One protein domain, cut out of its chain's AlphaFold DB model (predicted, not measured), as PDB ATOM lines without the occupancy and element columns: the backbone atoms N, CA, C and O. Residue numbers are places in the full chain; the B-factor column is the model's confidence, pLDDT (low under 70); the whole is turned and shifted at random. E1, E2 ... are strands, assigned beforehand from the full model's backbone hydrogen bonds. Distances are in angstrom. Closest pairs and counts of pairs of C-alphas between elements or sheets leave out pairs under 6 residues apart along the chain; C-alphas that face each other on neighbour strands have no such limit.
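This is residues 12 to 68 of the 314 residues of the protein "Guanylate cyclase 32E" of Eumeta variegata (UniProt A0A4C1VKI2). The model has little regular structure: a narrow antiparallel ribbon of three strands, with E1 and E3 paired on E2 at residues 26 to 33 and 32 to 35, and a tail, residues 56 to 68, that sticks out from it. The strands form a meander, each the antiparallel neighbour of the one before, in sheet order E1, E2, E3. The printed part has 57 residues, 21 in named strands, and no named helix: all strand. It is only just loose, close to extended, with a radius of gyration of the C-alphas of 14.9 A, and flat, spanning 44 by 35 by 16 A.

E2, residues 26 to 35, is the inner strand. It forms a hairpin with E1, residues 12 to 18, at 150 degrees; C-alphas 12 and 33 face each other at 4.3 A, and N 15 and O 29 are within hydrogen-bond range at 2.9 A. E2 forms another hairpin with E3, residues 45 to 48, at 144 degrees; C-alphas 32 and 48 face each other at 4.4 A, and N 47 and O 33 are within range at 2.8 A.

E2 is 26.1 A long, E1 18.4 A and E3 9.4 A. C-alpha 12 is at (-2.396, -25.085, -28.241) and C-alpha 48 at (-8.895, -17.457, -29.920).

The C-alphas of Pro 23 and Thr 40 are farthest apart, 44.8 A. The printed part has no cut, and both links are short. Residue 39 is under pLDDT 70.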
ATOM      1  N   THR A  12      -2.051 -25.772 -26.990       85.19
ATOM      2  CA  THR A  12      -2.396 -25.085 -28.241       85.19
ATOM      3  C   THR A  12      -3.342 -25.949 -29.059       85.19
ATOM      4  O   THR A  12      -3.141 -27.153 -29.211       85.19
ATOM      5  N   VAL A  13      -4.397 -25.335 -29.582       87.19
ATOM      6  CA  VAL A  13      -5.342 -25.986 -30.485       87.19
ATOM      7  C   VAL A  13      -4.836 -25.791 -31.900       87.19
ATOM      8  O   VAL A  13      -4.711 -24.661 -32.378       87.19
ATOM      9  N   VAL A  14      -4.554 -26.897 -32.577       88.69
ATOM     10  CA  VAL A  14      -4.144 -26.910 -33.981       88.69
ATOM     11  C   VAL A  14      -5.354 -27.249 -34.841       88.69
ATOM     12  O   VAL A  14      -6.046 -28.232 -34.590       88.69
ATOM     13  N   GLY A  15      -5.609 -26.426 -35.853       87.75
ATOM     14  CA  GLY A  15      -6.689 -26.610 -36.816       87.75
ATOM     15  C   GLY A  15      -6.161 -26.600 -38.246       87.75
ATOM     16  O   GLY A  15      -5.064 -26.104 -38.518       87.75
ATOM     17  N   LEU A  16      -6.942 -27.156 -39.171       86.62
ATOM     18  CA  LEU A  16      -6.679 -27.039 -40.604       86.62
ATOM     19  C   LEU A  16      -7.124 -25.654 -41.079       86.62
ATOM     20  O   LEU A  16      -8.287 -25.290 -40.937       86.62
ATOM     21  N   VAL A  17      -6.189 -24.889 -41.636       86.06
ATOM     22  CA  VAL A  17      -6.418 -23.543 -42.179       86.06
ATOM     23  C   VAL A  17      -6.112 -23.576 -43.679       86.06
ATOM     24  O   VAL A  17      -5.136 -24.229 -44.065       86.06
ATOM     25  N   PRO A  18      -6.914 -22.920 -44.538       85.44
ATOM     26  CA  PRO A  18      -6.642 -22.886 -45.969       85.44
ATOM     27  C   PRO A  18      -5.327 -22.151 -46.245       85.44
ATOM     28  O   PRO A  18      -5.080 -21.059 -45.734       85.44
ATOM     29  N   ASP A  19      -4.470 -22.765 -47.052       85.38
ATOM     30  CA  ASP A  19      -3.176 -22.232 -47.458       85.38
ATOM     31  C   ASP A  19      -2.886 -22.622 -48.909       85.38
ATOM     32  O   ASP A  19      -2.589 -23.780 -49.209       85.38
ATOM     33  N   ALA A  20      -2.943 -21.638 -49.808       84.69
ATOM     34  CA  ALA A  20      -2.712 -21.827 -51.239       84.69
ATOM     35  C   ALA A  20      -1.278 -22.284 -51.574       84.69
ATOM     36  O   ALA A  20      -1.046 -22.804 -52.661       84.69
ATOM     37  N   ALA A  21      -0.321 -22.114 -50.653       86.50
ATOM     38  CA  ALA A  21       1.052 -22.587 -50.821       86.50
ATOM     39  C   ALA A  21       1.248 -24.054 -50.394       86.50
ATOM     40  O   ALA A  21       2.315 -24.622 -50.626       86.50
ATOM     41  N   ALA A  22       0.256 -24.674 -49.742       86.38
ATOM     42  CA  ALA A  22       0.323 -26.074 -49.346       86.38
ATOM     43  C   ALA A  22      -0.122 -26.991 -50.507       86.38
ATOM     44  O   ALA A  22      -1.114 -26.681 -51.166       86.38
ATOM     45  N   PRO A  23       0.517 -28.160 -50.727       81.31
ATOM     46  CA  PRO A  23       0.188 -29.068 -51.838       81.31
ATOM     47  C   PRO A  23      -1.278 -29.534 -51.893       81.31
ATOM     48  O   PRO A  23      -1.747 -29.953 -52.944       81.31
ATOM     49  N   GLY A  24      -1.999 -29.469 -50.769       82.38
ATOM     50  CA  GLY A  24      -3.420 -29.810 -50.665       82.38
ATOM     51  C   GLY A  24      -4.339 -28.621 -50.382       82.38
ATOM     52  O   GLY A  24      -5.493 -28.843 -50.042       82.38
ATOM     53  N   GLY A  25      -3.845 -27.379 -50.448       86.75
ATOM     54  CA  GLY A  25      -4.623 -26.174 -50.136       86.75
ATOM     55  C   GLY A  25      -4.923 -25.959 -48.647       86.75
ATOM     56  O   GLY A  25      -5.612 -25.003 -48.304       86.75
ATOM     57  N   TRP A  26      -4.415 -26.821 -47.760       86.31
ATOM     58  CA  TRP A  26      -4.637 -26.775 -46.311       86.31
ATOM     59  C   TRP A  26      -3.331 -26.984 -45.549       86.31
ATOM     60  O   TRP A  26      -2.499 -27.809 -45.936       86.31
ATOM     61  N   ARG A  27      -3.169 -26.285 -44.423       88.62
ATOM     62  CA  ARG A  27      -2.042 -26.456 -43.499       88.62
ATOM     63  C   ARG A  27      -2.535 -26.487 -42.056       88.62
ATOM     64  O   ARG A  27      -3.381 -25.689 -41.664       88.62
ATOM     65  N   ALA A  28      -1.967 -27.384 -41.253       88.62
ATOM     66  CA  ALA A  28      -2.177 -27.393 -39.810       88.62
ATOM     67  C   ALA A  28      -1.487 -26.170 -39.177       88.62
ATOM     68  O   ALA A  28      -0.269 -26.011 -39.294       88.62
ATOM     69  N   ARG A  29      -2.257 -25.281 -38.541       87.38
ATOM     70  CA  ARG A  29      -1.755 -24.082 -37.850       87.38
ATOM     71  C   ARG A  29      -2.432 -23.929 -36.484       87.38
ATOM     72  O   ARG A  29      -3.550 -24.412 -36.310       87.38
ATOM     73  N   PRO A  30      -1.781 -23.277 -35.506       88.38
ATOM     74  CA  PRO A  30      -2.428 -22.961 -34.238       88.38
ATOM     75  C   PRO A  30      -3.592 -21.989 -34.480       88.38
ATOM     76  O   PRO A  30      -3.397 -20.920 -35.055       88.38
ATOM     77  N   VAL A  31      -4.798 -22.376 -34.062       88.69
ATOM     78  CA  VAL A  31      -6.051 -21.612 -34.240       88.69
ATOM     79  C   VAL A  31      -6.611 -21.073 -32.921       88.69
ATOM     80  O   VAL A  31      -7.415 -20.139 -32.915       88.69
ATOM     81  N   ALA A  32      -6.187 -21.641 -31.794       89.06
ATOM     82  CA  ALA A  32      -6.515 -21.158 -30.458       89.06
ATOM     83  C   ALA A  32      -5.477 -21.649 -29.441       89.06
ATOM     84  O   ALA A  32      -4.694 -22.559 -29.729       89.06
ATOM     85  N   ALA A  33      -5.472 -21.069 -28.246       87.38
ATOM     86  CA  ALA A  33      -4.638 -21.524 -27.139       87.38
ATOM     87  C   ALA A  33      -5.409 -21.436 -25.825       87.38
ATOM     88  O   ALA A  33      -6.148 -20.480 -25.602       87.38
ATOM     89  N   PHE A  34      -5.209 -22.412 -24.948       85.94
ATOM     90  CA  PHE A  34      -5.725 -22.353 -23.588       85.94
ATOM     91  C   PHE A  34      -4.770 -21.519 -22.740       85.94
ATOM     92  O   PHE A  34      -3.570 -21.796 -22.694       85.94
ATOM     93  N   ARG A  35      -5.291 -20.467 -22.108       81.44
ATOM     94  CA  ARG A  35      -4.509 -19.567 -21.259       81.44
ATOM     95  C   ARG A  35      -5.219 -19.370 -19.931       81.44
ATOM     96  O   ARG A  35      -6.424 -19.156 -19.893       81.44
ATOM     97  N   TYR A  36      -4.451 -19.378 -18.852       78.88
ATOM     98  CA  TYR A  36      -4.932 -18.916 -17.557       78.88
ATOM     99  C   TYR A  36      -4.934 -17.388 -17.561       78.88
ATOM    100  O   TYR A  36      -3.891 -16.755 -17.738       78.88
ATOM    101  N   THR A  37      -6.116 -16.797 -17.432       73.06
ATOM    102  CA  THR A  37      -6.314 -15.345 -17.347       73.06
ATOM    103  C   THR A  37      -6.004 -14.811 -15.953       73.06
ATOM    104  O   THR A  37      -5.528 -13.684 -15.829       73.06
ATOM    105  N   SER A  38      -6.222 -15.632 -14.923       74.19
ATOM    106  CA  SER A  38      -6.006 -15.298 -13.519       74.19
ATOM    107  C   SER A  38      -5.385 -16.480 -12.769       74.19
ATOM    108  O   SER A  38      -5.635 -17.637 -13.099       74.19
ATOM    109  N   THR A  39      -4.579 -16.210 -11.740       68.69
ATOM    110  CA  THR A  39      -3.914 -17.251 -10.924       68.69
ATOM    111  C   THR A  39      -4.860 -17.975  -9.962       68.69
ATOM    112  O   THR A  39      -4.465 -18.953  -9.337       68.69
ATOM    113  N   THR A  40      -6.097 -17.495  -9.828       72.19
ATOM    114  CA  THR A  40      -7.157 -18.098  -9.009       72.19
ATOM    115  C   THR A  40      -8.052 -19.060  -9.786       72.19
ATOM    116  O   THR A  40      -8.865 -19.753  -9.175       72.19
ATOM    117  N   ASP A  41      -7.944 -19.085 -11.114       71.81
ATOM    118  CA  ASP A  41      -8.859 -19.838 -11.966       71.81
ATOM    119  C   ASP A  41      -8.398 -21.294 -12.081       71.81
ATOM    120  O   ASP A  41      -7.267 -21.586 -12.464       71.81
ATOM    121  N   LEU A  42      -9.300 -22.226 -11.765       72.44
ATOM    122  CA  LEU A  42      -9.028 -23.668 -11.797       72.44
ATOM    123  C   LEU A  42      -8.960 -24.240 -13.224       72.44
ATOM    124  O   LEU A  42      -8.460 -25.348 -13.415       72.44
ATOM    125  N   LEU A  43      -9.477 -23.519 -14.226       76.50
ATOM    126  CA  LEU A  43      -9.550 -23.963 -15.620       76.50
ATOM    127  C   LEU A  43      -9.071 -22.849 -16.563       76.50
ATOM    128  O   LEU A  43      -9.470 -21.699 -16.380       76.50
ATOM    129  N   PRO A  44      -8.251 -23.167 -17.582       80.00
ATOM    130  CA  PRO A  44      -7.797 -22.178 -18.546       80.00
ATOM    131  C   PRO A  44      -8.922 -21.799 -19.516       80.00
ATOM    132  O   PRO A  44      -9.707 -22.645 -19.950       80.00
ATOM    133  N   GLU A  45      -8.959 -20.532 -19.920       83.06
ATOM    134  CA  GLU A  45      -9.894 -20.047 -20.931       83.06
ATOM    135  C   GLU A  45      -9.322 -20.279 -22.338       83.06
ATOM    136  O   GLU A  45      -8.119 -20.122 -22.584       83.06
ATOM    137  N   LEU A  46     -10.179 -20.662 -23.288       83.94
ATOM    138  CA  LEU A  46      -9.793 -20.774 -24.689       83.94
ATOM    139  C   LEU A  46      -9.692 -19.373 -25.304       83.94
ATOM    140  O   LEU A  46     -10.694 -18.749 -25.642       83.94
ATOM    141  N   VAL A  47      -8.467 -18.899 -25.501       83.19
ATOM    142  CA  VAL A  47      -8.189 -17.622 -26.155       83.19
ATOM    143  C   VAL A  47      -7.986 -17.859 -27.652       83.19
ATOM    144  O   VAL A  47      -7.079 -18.581 -28.075       83.19
ATOM    145  N   GLY A  48      -8.839 -17.242 -28.470       79.00
ATOM    146  CA  GLY A  48      -8.895 -17.457 -29.920       79.00
ATOM    147  C   GLY A  48     -10.079 -18.340 -30.323       79.00
ATOM    148  O   GLY A  48     -11.129 -18.296 -29.693       79.00
ATOM    149  N   GLY A  49      -9.951 -19.109 -31.407       75.44
ATOM    150  CA  GLY A  49     -10.933 -20.145 -31.758       75.44
ATOM    151  C   GLY A  49     -12.250 -19.679 -32.394       75.44
ATOM    152  O   GLY A  49     -13.109 -20.513 -32.666       75.44
ATOM    153  N   LYS A  50     -12.418 -18.379 -32.687       71.12
ATOM    154  CA  LYS A  50     -13.608 -17.858 -33.396       71.12
ATOM    155  C   LYS A  50     -13.668 -18.263 -34.877       71.12
ATOM    156  O   LYS A  50     -14.760 -18.367 -35.422       71.12
ATOM    157  N   GLU A  51     -12.522 -18.528 -35.503       73.38
ATOM    158  CA  GLU A  51     -12.394 -18.857 -36.934       73.38
ATOM    159  C   GLU A  51     -11.835 -20.276 -37.157       73.38
ATOM    160  O   GLU A  51     -10.918 -20.494 -37.947       73.38
ATOM    161  N   ILE A  52     -12.346 -21.273 -36.430       83.50
ATOM    162  CA  ILE A  52     -11.988 -22.673 -36.694       83.50
ATOM    163  C   ILE A  52     -12.793 -23.161 -37.903       83.50
ATOM    164  O   ILE A  52     -14.024 -23.185 -37.870       83.50
ATOM    165  N   ALA A  53     -12.100 -23.572 -38.967       83.19
ATOM    166  CA  ALA A  53     -12.713 -24.151 -40.158       83.19
ATOM    167  C   ALA A  53     -13.224 -25.575 -39.867       83.19
ATOM    168  O   ALA A  53     -12.552 -26.575 -40.118       83.19
ATOM    169  N   TRP A  54     -14.425 -25.673 -39.298       85.25
ATOM    170  CA  TRP A  54     -15.096 -26.950 -39.076       85.25
ATOM    171  C   TRP A  54     -15.533 -27.566 -40.409       85.25
ATOM    172  O   TRP A  54     -16.185 -26.903 -41.211       85.25
ATOM    173  N   ILE A  55     -15.263 -28.860 -40.613       81.00
ATOM    174  CA  ILE A  55     -15.633 -29.597 -41.841       81.00
ATOM    175  C   ILE A  55     -17.145 -29.500 -42.137       81.00
ATOM    176  O   ILE A  55     -17.551 -29.457 -43.293       81.00
ATOM    177  N   GLY A  56     -17.985 -29.420 -41.096       78.50
ATOM    178  CA  GLY A  56     -19.441 -29.262 -41.206       78.50
ATOM    179  C   GLY A  56     -19.958 -27.828 -41.033       78.50
ATOM    180  O   GLY A  56     -21.147 -27.652 -40.772       78.50
ATOM    181  N   GLY A  57     -19.088 -26.812 -41.075       83.19
ATOM    182  CA  GLY A  57     -19.437 -25.391 -40.897       83.19
ATOM    183  C   GLY A  57     -19.802 -24.968 -39.467       83.19
ATOM    184  O   GLY A  57     -19.906 -23.776 -39.189       83.19
ATOM    185  N   LYS A  58     -19.966 -25.919 -38.543       85.81
ATOM    186  CA  LYS A  58     -20.254 -25.684 -37.123       85.81
ATOM    187  C   LYS A  58     -19.457 -26.639 -36.226       85.81
ATOM    188  O   LYS A  58     -19.127 -27.738 -36.684       85.81
ATOM    189  N   PRO A  59     -19.190 -26.260 -34.963       84.44
ATOM    190  CA  PRO A  59     -18.592 -27.161 -33.987       84.44
ATOM    191  C   PRO A  59     -19.395 -28.467 -33.865       84.44
ATOM    192  O   PRO A  59     -20.632 -28.415 -33.839       84.44
ATOM    193  N   PRO A  60     -18.733 -29.637 -33.805       84.25
ATOM    194  CA  PRO A  60     -19.413 -30.898 -33.554       84.25
ATOM    195  C   PRO A  60     -20.028 -30.903 -32.151       84.25
ATOM    196  O   PRO A  60     -19.551 -30.227 -31.238       84.25
ATOM    197  N   VAL A  61     -21.095 -31.684 -31.975       85.56
ATOM    198  CA  VAL A  61     -21.677 -31.910 -30.646       85.56
ATOM    199  C   VAL A  61     -20.650 -32.666 -29.803       85.56
ATOM    200  O   VAL A  61     -20.056 -33.631 -30.280       85.56
ATOM    201  N   ALA A  62     -20.443 -32.223 -28.562       84.00
ATOM    202  CA  ALA A  62     -19.461 -32.818 -27.655       84.00
ATOM    203  C   ALA A  62     -19.763 -34.291 -27.315       84.00
ATOM    204  O   ALA A  62     -18.847 -35.044 -27.007       84.00
ATOM    205  N   GLU A  63     -21.030 -34.706 -27.393       85.00
ATOM    206  CA  GLU A  63     -21.485 -36.056 -27.066       85.00
ATOM    207  C   GLU A  63     -22.588 -36.513 -28.043       85.00
ATOM    208  O   GLU A  63     -23.464 -35.712 -28.388       85.00
ATOM    209  N   PRO A  64     -22.580 -37.774 -28.518       86.50
ATOM    210  CA  PRO A  64     -23.643 -38.295 -29.377       86.50
ATOM    211  C   PRO A  64     -24.988 -38.417 -28.626       86.50
ATOM    212  O   PRO A  64     -24.999 -38.530 -27.399       86.50
ATOM    213  N   PRO A  65     -26.138 -38.477 -29.335       80.31
ATOM    214  CA  PRO A  65     -27.468 -38.563 -28.711       80.31
ATOM    215  C   PRO A  65     -27.646 -39.735 -27.736       80.31
ATOM    216  O   PRO A  65     -28.386 -39.619 -26.764       80.31
ATOM    217  N   CYS A  66     -26.955 -40.850 -27.980       79.94
ATOM    218  CA  CYS A  66     -27.004 -42.050 -27.148       79.94
ATOM    219  C   CYS A  66     -25.946 -42.094 -26.033       79.94
ATOM    220  O   CYS A  66     -25.891 -43.079 -25.300       79.94
ATOM    221  N   GLY A  67     -25.122 -41.051 -25.886       85.75
ATOM    222  CA  GLY A  67     -23.916 -41.092 -25.058       85.75
ATOM    223  C   GLY A  67     -22.825 -41.979 -25.663       85.75
ATOM    224  O   GLY A  67     -23.091 -42.819 -26.525       85.75
ATOM    225  N   PHE A  68     -21.572 -41.775 -25.256       83.44
ATOM    226  CA  PHE A  68     -20.454 -42.612 -25.728       83.44
ATOM    227  C   PHE A  68     -20.521 -44.048 -25.189       83.44
ATOM    228  O   PHE A  68     -19.959 -44.962 -25.786       83.44
TER     229      PHE A  68